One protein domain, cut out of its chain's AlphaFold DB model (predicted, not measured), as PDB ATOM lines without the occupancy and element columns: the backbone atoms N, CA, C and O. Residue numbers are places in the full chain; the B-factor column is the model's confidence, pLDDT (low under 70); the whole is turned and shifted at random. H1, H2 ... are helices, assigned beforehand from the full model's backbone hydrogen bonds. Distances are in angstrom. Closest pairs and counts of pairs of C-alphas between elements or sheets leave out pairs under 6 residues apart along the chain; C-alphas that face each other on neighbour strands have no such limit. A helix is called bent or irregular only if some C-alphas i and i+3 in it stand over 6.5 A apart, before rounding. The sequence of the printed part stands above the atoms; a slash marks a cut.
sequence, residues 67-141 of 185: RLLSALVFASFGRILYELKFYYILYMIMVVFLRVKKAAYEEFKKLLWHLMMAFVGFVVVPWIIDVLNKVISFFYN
ATOM      1  N   ARG A  67     113.111 119.848  69.451       73.50
ATOM      2  CA  ARG A  67     113.001 119.117  68.170       73.50
ATOM      3  C   ARG A  67     111.747 118.235  68.129       73.50
ATOM      4  O   ARG A  67     110.998 118.294  67.156       73.50
ATOM      5  N   LEU A  68     111.486 117.469  69.188       77.38
ATOM      6  CA  LEU A  68     110.288 116.627  69.303       77.38
ATOM      7  C   LEU A  68     109.008 117.462  69.350       77.38
ATOM      8  O   LEU A  68     108.039 117.141  68.666       77.38
ATOM      9  N   LEU A  69     109.022 118.567  70.097       78.44
ATOM     10  CA  LEU A  69     107.891 119.484  70.165       78.44
ATOM     11  C   LEU A  69     107.621 120.129  68.799       78.44
ATOM     12  O   LEU A  69     106.474 120.194  68.373       78.44
ATOM     13  N   SER A  70     108.669 120.519  68.069       77.31
ATOM     14  CA  SER A  70     108.558 121.045  66.705       77.31
ATOM     15  C   SER A  70     107.968 120.024  65.737       77.31
ATOM     16  O   SER A  70     107.120 120.376  64.917       77.31
ATOM     17  N   ALA A  71     108.383 118.760  65.835       82.56
ATOM     18  CA  ALA A  71     107.816 117.682  65.032       82.56
ATOM     19  C   ALA A  71     106.340 117.433  65.382       82.56
ATOM     20  O   ALA A  71     105.519 117.288  64.480       82.56
ATOM     21  N   LEU A  72     105.983 117.454  66.670       83.31
ATOM     22  CA  LEU A  72     104.606 117.283  67.140       83.31
ATOM     23  C   LEU A  72     103.701 118.442  66.702       83.31
ATOM     24  O   LEU A  72     102.575 118.221  66.253       83.31
ATOM     25  N   VAL A  73     104.196 119.676  66.789       85.94
ATOM     26  CA  VAL A  73     103.499 120.879  66.313       85.94
ATOM     27  C   VAL A  73     103.260 120.789  64.818       85.94
ATOM     28  O   VAL A  73     102.147 121.057  64.369       85.94
ATOM     29  N   PHE A  74     104.261 120.355  64.050       84.19
ATOM     30  CA  PHE A  74     104.093 120.151  62.618       84.19
ATOM     31  C   PHE A  74     103.117 119.011  62.305       84.19
ATOM     32  O   PHE A  74     102.253 119.180  61.457       84.19
ATOM     33  N   ALA A  75     103.193 117.878  63.004       82.75
ATOM     34  CA  ALA A  75     102.320 116.727  62.765       82.75
ATOM     35  C   ALA A  75     100.847 116.988  63.127       82.75
ATOM     36  O   ALA A  75      99.958 116.402  62.512       82.75
ATOM     37  N   SER A  76     100.592 117.860  64.105       82.00
ATOM     38  CA  SER A  76      99.249 118.232  64.555       82.00
ATOM     39  C   SER A  76      98.723 119.463  63.802       82.00
ATOM     40  O   SER A  76      98.276 119.370  62.659       82.00
ATOM     41  N   PHE A  77      98.794 120.640  64.421       79.75
ATOM     42  CA  PHE A  77      98.251 121.886  63.882       79.75
ATOM     43  C   PHE A  77      98.998 122.382  62.644       79.75
ATOM     44  O   PHE A  77      98.376 122.922  61.731       79.75
ATOM     45  N   GLY A  78     100.318 122.200  62.587       81.50
ATOM     46  CA  GLY A  78     101.131 122.646  61.458       81.50
ATOM     47  C   GLY A  78     100.712 121.993  60.144       81.50
ATOM     48  O   GLY A  78     100.612 122.683  59.134       81.50
ATOM     49  N   ARG A  79     100.375 120.701  60.169       84.25
ATOM     50  CA  ARG A  79      99.885 119.962  59.008       84.25
ATOM     51  C   ARG A  79      98.531 120.483  58.548       84.25
ATOM     52  O   ARG A  79      98.370 120.743  57.362       84.25
ATOM     53  N   ILE A  80      97.599 120.702  59.475       86.38
ATOM     54  CA  ILE A  80      96.276 121.259  59.159       86.38
ATOM     55  C   ILE A  80      96.428 122.643  58.509       86.38
ATOM     56  O   ILE A  80      95.856 122.907  57.452       86.38
ATOM     57  N   LEU A  81      97.253 123.519  59.090       85.56
ATOM     58  CA  LEU A  81      97.520 124.847  58.529       85.56
ATOM     59  C   LEU A  81      98.219 124.778  57.165       85.56
ATOM     60  O   LEU A  81      97.966 125.618  56.298       85.56
ATOM     61  N   TYR A  82      99.088 123.790  56.961       86.06
ATOM     62  CA  TYR A  82      99.754 123.565  55.685       86.06
ATOM     63  C   TYR A  82      98.770 123.095  54.604       86.06
ATOM     64  O   TYR A  82      98.756 123.664  53.512       86.06
ATOM     65  N   GLU A  83      97.905 122.128  54.918       88.69
ATOM     66  CA  GLU A  83      96.868 121.616  54.009       88.69
ATOM     67  C   GLU A  83      95.854 122.706  53.631       88.69
ATOM     68  O   GLU A  83      95.502 122.848  52.459       88.69
ATOM     69  N   LEU A  84      95.476 123.564  54.584       89.19
ATOM     70  CA  LEU A  84      94.629 124.739  54.341       89.19
ATOM     71  C   LEU A  84      95.345 125.879  53.596       89.19
ATOM     72  O   LEU A  84      94.745 126.924  53.344       89.19
ATOM     73  N   LYS A  85      96.632 125.715  53.259       88.94
ATOM     74  CA  LYS A  85      97.481 126.749  52.649       88.94
ATOM     75  C   LYS A  85      97.455 128.063  53.431       88.94
ATOM     76  O   LYS A  85      97.541 129.149  52.854       88.94
ATOM     77  N   PHE A  86      97.386 127.978  54.759       86.62
ATOM     78  CA  PHE A  86      97.310 129.143  55.637       86.62
ATOM     79  C   PHE A  86      98.481 130.108  55.410       86.62
ATOM     80  O   PHE A  86      98.295 131.318  55.427       86.62
ATOM     81  N   TYR A  87      99.674 129.588  55.101       83.50
ATOM     82  CA  TYR A  87     100.845 130.399  54.749       83.50
ATOM     83  C   TYR A  87     100.593 131.328  53.548       83.50
ATOM     84  O   TYR A  87     101.083 132.456  53.524       83.50
ATOM     85  N   TYR A  88      99.827 130.870  52.556       85.25
ATOM     86  CA  TYR A  88      99.500 131.639  51.360       85.25
ATOM     87  C   TYR A  88      98.432 132.689  51.659       85.25
ATOM     88  O   TYR A  88      98.582 133.846  51.270       85.25
ATOM     89  N   ILE A  89      97.395 132.307  52.410       87.44
ATOM     90  CA  ILE A  89      96.341 133.225  52.865       87.44
ATOM     91  C   ILE A  89      96.954 134.344  53.713       87.44
ATOM     92  O   ILE A  89      96.701 135.524  53.474       87.44
ATOM     93  N   LEU A  90      97.822 133.983  54.659       87.25
ATOM     94  CA  LEU A  90      98.510 134.930  55.523       87.25
ATOM     95  C   LEU A  90      99.401 135.885  54.717       87.25
ATOM     96  O   LEU A  90      99.390 137.086  54.977       87.25
ATOM     97  N   TYR A  91     100.133 135.378  53.720       87.81
ATOM     98  CA  TYR A  91     100.938 136.210  52.822       87.81
ATOM     99  C   TYR A  91     100.078 137.190  52.010       87.81
ATOM    100  O   TYR A  91     100.391 138.380  51.952       87.81
ATOM    101  N   MET A  92      98.980 136.711  51.418       87.88
ATOM    102  CA  MET A  92      98.023 137.537  50.676       87.88
ATOM    103  C   MET A  92      97.463 138.666  51.550       87.88
ATOM    104  O   MET A  92      97.486 139.827  51.154       87.88
ATOM    105  N   ILE A  93      97.019 138.361  52.768       89.19
ATOM    106  CA  ILE A  93      96.456 139.377  53.662       89.19
ATOM    107  C   ILE A  93      97.542 140.361  54.120       89.19
ATOM    108  O   ILE A  93      97.386 141.571  53.977       89.19
ATOM    109  N   MET A  94      98.663 139.872  54.643       88.81
ATOM    110  CA  MET A  94      99.669 140.731  55.279       88.81
ATOM    111  C   MET A  94     100.470 141.548  54.261       88.81
ATOM    112  O   MET A  94     100.652 142.750  54.430       88.81
ATOM    113  N   VAL A  95     100.968 140.910  53.204       87.19
ATOM    114  CA  VAL A  95     101.906 141.544  52.267       87.19
ATOM    115  C   VAL A  95     101.172 142.194  51.101       87.19
ATOM    116  O   VAL A  95     101.525 143.305  50.714       87.19
ATOM    117  N   VAL A  96     100.148 141.536  50.546       85.50
ATOM    118  CA  VAL A  96      99.441 142.052  49.360       85.50
ATOM    119  C   VAL A  96      98.359 143.058  49.755       85.50
ATOM    120  O   VAL A  96      98.338 144.165  49.221       85.50
ATOM    121  N   PHE A  97      97.490 142.710  50.707       88.81
ATOM    122  CA  PHE A  97      96.364 143.564  51.096       88.81
ATOM    123  C   PHE A  97      96.776 144.676  52.072       88.81
ATOM    124  O   PHE A  97      96.553 145.853  51.798       88.81
ATOM    125  N   LEU A  98      97.437 144.326  53.178       89.94
ATOM    126  CA  LEU A  98      97.844 145.277  54.222       89.94
ATOM    127  C   LEU A  98      99.176 145.989  53.933       89.94
ATOM    128  O   LEU A  98      99.570 146.879  54.686       89.94
ATOM    129  N   ARG A  99      99.881 145.614  52.852       90.50
ATOM    130  CA  ARG A  99     101.185 146.179  52.443       90.50
ATOM    131  C   ARG A  99     102.235 146.195  53.564       90.50
ATOM    132  O   ARG A  99     103.087 147.085  53.624       90.50
ATOM    133  N   VAL A 100     102.198 145.202  54.450       87.31
ATOM    134  CA  VAL A 100     103.171 145.054  55.536       87.31
ATOM    135  C   VAL A 100     104.557 144.797  54.945       87.31
ATOM    136  O   VAL A 100     104.730 143.983  54.035       87.31
ATOM    137  N   LYS A 101     105.575 145.488  55.475       88.94
ATOM    138  CA  LYS A 101     106.968 145.289  55.053       88.94
ATOM    139  C   LYS A 101     107.382 143.833  55.272       88.94
ATOM    140  O   LYS A 101     107.093 143.242  56.310       88.94
ATOM    141  N   LYS A 102     108.160 143.286  54.333       82.81
ATOM    142  CA  LYS A 102     108.630 141.892  54.369       82.81
ATOM    143  C   LYS A 102     109.300 141.507  55.697       82.81
ATOM    144  O   LYS A 102     109.057 140.415  56.193       82.81
ATOM    145  N   ALA A 103     110.087 142.407  56.293       84.19
ATOM    146  CA  ALA A 103     110.736 142.167  57.585       84.19
ATOM    147  C   ALA A 103     109.722 141.886  58.714       84.19
ATOM    148  O   ALA A 103     109.852 140.892  59.419       84.19
ATOM    149  N   ALA A 104     108.661 142.690  58.809       83.06
ATOM    150  CA  ALA A 104     107.609 142.508  59.808       83.06
ATOM    151  C   ALA A 104     106.785 141.230  59.561       83.06
ATOM    152  O   ALA A 104     106.361 140.575  60.509       83.06
ATOM    153  N   TYR A 105     106.600 140.820  58.301       84.69
ATOM    154  CA  TYR A 105     105.973 139.534  57.975       84.69
ATOM    155  C   TYR A 105     106.820 138.331  58.433       84.69
ATOM    156  O   TYR A 105     106.281 137.364  58.970       84.69
ATOM    157  N   GLU A 106     108.143 138.384  58.254       86.44
ATOM    158  CA  GLU A 106     109.048 137.332  58.738       86.44
ATOM    159  C   GLU A 106     109.063 137.243  60.270       86.44
ATOM    160  O   GLU A 106     109.028 136.142  60.824       86.44
ATOM    161  N   GLU A 107     109.056 138.382  60.966       87.75
ATOM    162  CA  GLU A 107     108.928 138.417  62.428       87.75
ATOM    163  C   GLU A 107     107.580 137.874  62.900       87.75
ATOM    164  O   GLU A 107     107.536 137.046  63.810       87.75
ATOM    165  N   PHE A 108     106.486 138.249  62.232       86.44
ATOM    166  CA  PHE A 108     105.159 137.732  62.548       86.44
ATOM    167  C   PHE A 108     105.080 136.212  62.378       86.44
ATOM    168  O   PHE A 108     104.562 135.523  63.254       86.44
ATOM    169  N   LYS A 109     105.639 135.654  61.295       85.75
ATOM    170  CA  LYS A 109     105.711 134.195  61.109       85.75
ATOM    171  C   LYS A 109     106.487 133.513  62.231       85.75
ATOM    172  O   LYS A 109     106.056 132.470  62.718       85.75
ATOM    173  N   LYS A 110     107.620 134.090  62.645       86.56
ATOM    174  CA  LYS A 110     108.398 133.563  63.774       86.56
ATOM    175  C   LYS A 110     107.580 133.596  65.060       86.56
ATOM    176  O   LYS A 110     107.565 132.598  65.775       86.56
ATOM    177  N   LEU A 111     106.887 134.697  65.343       90.25
ATOM    178  CA  LEU A 111     106.027 134.818  66.518       90.25
ATOM    179  C   LEU A 111     104.896 133.784  66.490       90.25
ATOM    180  O   LEU A 111     104.705 133.060  67.463       90.25
ATOM    181  N   LEU A 112     104.201 133.665  65.356       86.00
ATOM    182  CA  LEU A 112     103.138 132.683  65.148       86.00
ATOM    183  C   LEU A 112     103.641 131.256  65.399       86.00
ATOM    184  O   LEU A 112     102.980 130.480  66.085       86.00
ATOM    185  N   TRP A 113     104.833 130.927  64.900       86.88
ATOM    186  CA  TRP A 113     105.449 129.625  65.136       86.88
ATOM    187  C   TRP A 113     105.694 129.356  66.626       86.88
ATOM    188  O   TRP A 113     105.346 128.287  67.127       86.88
ATOM    189  N   HIS A 114     106.239 130.326  67.364       86.88
ATOM    190  CA  HIS A 114     106.463 130.177  68.805       86.88
ATOM    191  C   HIS A 114     105.149 130.056  69.585       86.88
ATOM    192  O   HIS A 114     105.072 129.254  70.514       86.88
ATOM    193  N   LEU A 115     104.104 130.784  69.184       87.88
ATOM    194  CA  LEU A 115     102.770 130.652  69.777       87.88
ATOM    195  C   LEU A 115     102.189 129.253  69.555       87.88
ATOM    196  O   LEU A 115     101.645 128.665  70.486       87.88
ATOM    197  N   MET A 116     102.352 128.684  68.359       86.56
ATOM    198  CA  MET A 116     101.938 127.306  68.084       86.56
ATOM    199  C   MET A 116     102.719 126.293  68.926       86.56
ATOM    200  O   MET A 116     102.121 125.383  69.501       86.56
ATOM    201  N   MET A 117     104.040 126.464  69.032       84.31
ATOM    202  CA  MET A 117     104.891 125.630  69.887       84.31
ATOM    203  C   MET A 117     104.438 125.680  71.349       84.31
ATOM    204  O   MET A 117     104.301 124.635  71.985       84.31
ATOM    205  N   ALA A 118     104.154 126.878  71.863       85.44
ATOM    206  CA  ALA A 118     103.657 127.070  73.219       85.44
ATOM    207  C   ALA A 118     102.274 126.429  73.412       85.44
ATOM    208  O   ALA A 118     102.071 125.704  74.380       85.44
ATOM    209  N   PHE A 119     101.343 126.630  72.477       85.12
ATOM    210  CA  PHE A 119     100.007 126.038  72.552       85.12
ATOM    211  C   PHE A 119     100.065 124.507  72.605       85.12
ATOM    212  O   PHE A 119      99.448 123.886  73.469       85.12
ATOM    213  N   VAL A 120     100.857 123.883  71.733       84.75
ATOM    214  CA  VAL A 120     101.007 122.424  71.751       84.75
ATOM    215  C   VAL A 120     101.688 121.960  73.036       84.75
ATOM    216  O   VAL A 120     101.222 121.005  73.652       84.75
ATOM    217  N   GLY A 121     102.744 122.648  73.474       78.25
ATOM    218  CA  GLY A 121     103.483 122.286  74.682       78.25
ATOM    219  C   GLY A 121     102.669 122.401  75.973       78.25
ATOM    220  O   GLY A 121     102.760 121.515  76.817       78.25
ATOM    221  N   PHE A 122     101.865 123.454  76.129       82.50
ATOM    222  CA  PHE A 122     101.143 123.736  77.378       82.50
ATOM    223  C   PHE A 122      99.688 123.268  77.394       82.50
ATOM    224  O   PHE A 122      99.131 123.097  78.473       82.50
ATOM    225  N   VAL A 123      99.059 123.062  76.235       82.00
ATOM    226  CA  VAL A 123      97.642 122.669  76.160       82.00
ATOM    227  C   VAL A 123      97.505 121.251  75.624       82.00
ATOM    228  O   VAL A 123      96.937 120.388  76.290       82.00
ATOM    229  N   VAL A 124      98.056 120.987  74.438       78.38
ATOM    230  CA  VAL A 124      97.845 119.705  73.747       78.38
ATOM    231  C   VAL A 124      98.574 118.563  74.453       78.38
ATOM    232  O   VAL A 124      97.973 117.518  74.688       78.38
ATOM    233  N   VAL A 125      99.844 118.748  74.828       78.19
ATOM    234  CA  VAL A 125     100.636 117.699  75.491       78.19
ATOM    235  C   VAL A 125     100.033 117.293  76.846       78.19
ATOM    236  O   VAL A 125      99.794 116.098  77.024       78.19
ATOM    237  N   PRO A 126      99.709 118.214  77.781       76.25
ATOM    238  CA  PRO A 126      99.061 117.834  79.037       76.25
ATOM    239  C   PRO A 126      97.709 117.147  78.834       76.25
ATOM    240  O   PRO A 126      97.410 116.176  79.525       76.25
ATOM    241  N   TRP A 127      96.918 117.598  77.856       79.38
ATOM    242  CA  TRP A 127      95.645 116.963  77.522       79.38
ATOM    243  C   TRP A 127      95.823 115.523  77.016       79.38
ATOM    244  O   TRP A 127      95.118 114.626  77.476       79.38
ATOM    245  N   ILE A 128      96.801 115.270  76.136       74.50
ATOM    246  CA  ILE A 128      97.137 113.910  75.678       74.50
ATOM    247  C   ILE A 128      97.532 113.024  76.865       74.50
ATOM    248  O   ILE A 128      97.078 111.884  76.948       74.50
ATOM    249  N   ILE A 129      98.355 113.537  77.784       74.88
ATOM    250  CA  ILE A 129      98.794 112.791  78.973       74.88
ATOM    251  C   ILE A 129      97.600 112.454  79.876       74.88
ATOM    252  O   ILE A 129      97.496 111.321  80.340       74.88
ATOM    253  N   ASP A 130      96.674 113.389  80.094       73.50
ATOM    254  CA  ASP A 130      95.462 113.154  80.890       73.50
ATOM    255  C   ASP A 130      94.553 112.086  80.258       73.50
ATOM    256  O   ASP A 130      94.106 111.156  80.932       73.50
ATOM    257  N   VAL A 131      94.328 112.158  78.942       73.88
ATOM    258  CA  VAL A 131      93.565 111.136  78.208       73.88
ATOM    259  C   VAL A 131      94.247 109.773  78.308       73.88
ATOM    260  O   VAL A 131      93.587 108.778  78.612       73.88
ATOM    261  N   LEU A 132      95.562 109.716  78.095       70.69
ATOM    262  CA  LEU A 132      96.318 108.471  78.182       70.69
ATOM    263  C   LEU A 132      96.246 107.877  79.593       70.69
ATOM    264  O   LEU A 132      96.000 106.680  79.734       70.69
ATOM    265  N   ASN A 133      96.377 108.708  80.629       70.31
ATOM    266  CA  ASN A 133      96.225 108.284  82.016       70.31
ATOM    267  C   ASN A 133      94.835 107.699  82.268       70.31
ATOM    268  O   ASN A 133      94.739 106.606  82.816       70.31
ATOM    269  N   LYS A 134      93.763 108.353  81.806       74.56
ATOM    270  CA  LYS A 134      92.391 107.827  81.930       74.56
ATOM    271  C   LYS A 134      92.232 106.462  81.260       74.56
ATOM    272  O   LYS A 134      91.644 105.558  81.851       74.56
ATOM    273  N   VAL A 135      92.779 106.297  80.054       70.69
ATOM    274  CA  VAL A 135      92.741 105.026  79.313       70.69
ATOM    275  C   VAL A 135      93.512 103.936  80.059       70.69
ATOM    276  O   VAL A 135      92.986 102.844  80.267       70.69
ATOM    277  N   ILE A 136      94.732 104.227  80.511       68.44
ATOM    278  CA  ILE A 136      95.548 103.274  81.272       68.44
ATOM    279  C   ILE A 136      94.851 102.898  82.582       68.44
ATOM    280  O   ILE A 136      94.758 101.715  82.903       68.44
ATOM    281  N   SER A 137      94.307 103.872  83.316       64.19
ATOM    282  CA  SER A 137      93.561 103.628  84.553       64.19
ATOM    283  C   SER A 137      92.332 102.752  84.323       64.19
ATOM    284  O   SER A 137      92.050 101.877  85.139       64.19
ATOM    285  N   PHE A 138      91.618 102.935  83.211       74.81
ATOM    286  CA  PHE A 138      90.490 102.079  82.848       74.81
ATOM    287  C   PHE A 138      90.916 100.613  82.683       74.81
ATOM    288  O   PHE A 138      90.350  99.733  83.333       74.81
ATOM    289  N   PHE A 139      91.955 100.344  81.885       69.06
ATOM    290  CA  PHE A 139      92.462  98.979  81.696       69.06
ATOM    291  C   PHE A 139      93.042  98.385  82.979       69.06
ATOM    292  O   PHE A 139      92.809  97.214  83.273       69.06
ATOM    293  N   TYR A 140      93.753  99.192  83.765       74.19
ATOM    294  CA  TYR A 140      94.282  98.773  85.056       74.19
ATOM    295  C   TYR A 140      93.162  98.342  86.010       74.19
ATOM    296  O   TYR A 140      93.252  97.280  86.618       74.19
ATOM    297  N   ASN A 141      92.070  99.105  86.092       76.88
ATOM    298  CA  ASN A 141      90.928  98.751  86.935       76.88
ATOM    299  C   ASN A 141      90.230  97.470  86.466       76.88
ATOM    300  O   ASN A 141      89.860  96.645  87.300       76.88
TER     301      ASN A 141
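This is residues 67 to 141 of the 185 residues of the protein "Importin N-terminal domain-containing protein" of Parcubacteria group bacterium RIFCSPHIGHO2_02_FULL_48_10b (UniProt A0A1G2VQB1). A long helix, H3, makes the longest axis; near its first residues it forms a loose helical hairpin with H2, and near its middle H1 crosses it, while residues 126 to 141 of H3 stick out as a free arm. H1, H2 and the part of H3 between their contacts make a loose, open frame. The printed part has 75 residues with three named helices, H1, H2 and H3 in that order, and no named strand; the class is all helix. It is only just loose, close to extended, with a radius of gyration of the C-alphas of 17.1 A, and spans 59 by 20 by 18 A.

Begin with H1, residues 67 to 83, and look near residue 77 for a kink of 44 degrees; H1 is neither bent nor irregular, but only just, with C-alphas 74 and 77 6.2 A apart. It touches H3, residues 102 to 141, about perpendicular at 73 degrees; their closest C-alphas, Val 73 and Met 117, are 6.1 A apart, and H3 touches it with residues 116 to 121 alone. Next comes H2, residues 86 to 97, close to H1 but not clearly touching: the closest C-alphas, Leu 81 and Tyr 87, are 7.5 A apart. H2 and H3 form a helical hairpin, opposite ways at a shallow tilt of 27 degrees. They touch through residues 91 to 95 of H2 and 102 to 105 of H3 alone, with the closest C-alphas, Met 94 and Tyr 105, 7.0 A apart. Every O i to N i+4 pair is within hydrogen-bond range in H2, against 10 of 13 in H1 and 34 of 36 in H3.

Find C-alpha 67 at (113.001, 119.117, 68.170); from there H1 runs 21.6 A to residue 83. H2 covers 15.1 A from residue 86 to 97. H3 begins at C-alpha 102, (108.630, 141.892, 54.369), and runs 56.9 A to C-alpha 141 at (90.928, 98.751, 86.935).

The two C-alphas farthest apart, Arg 99 and Asn 141, are 59.5 A apart. The printed part has no cut, and both links are tight. Its mean pLDDT is 82.4; look for values under 70 at residues 136, 137 and 139.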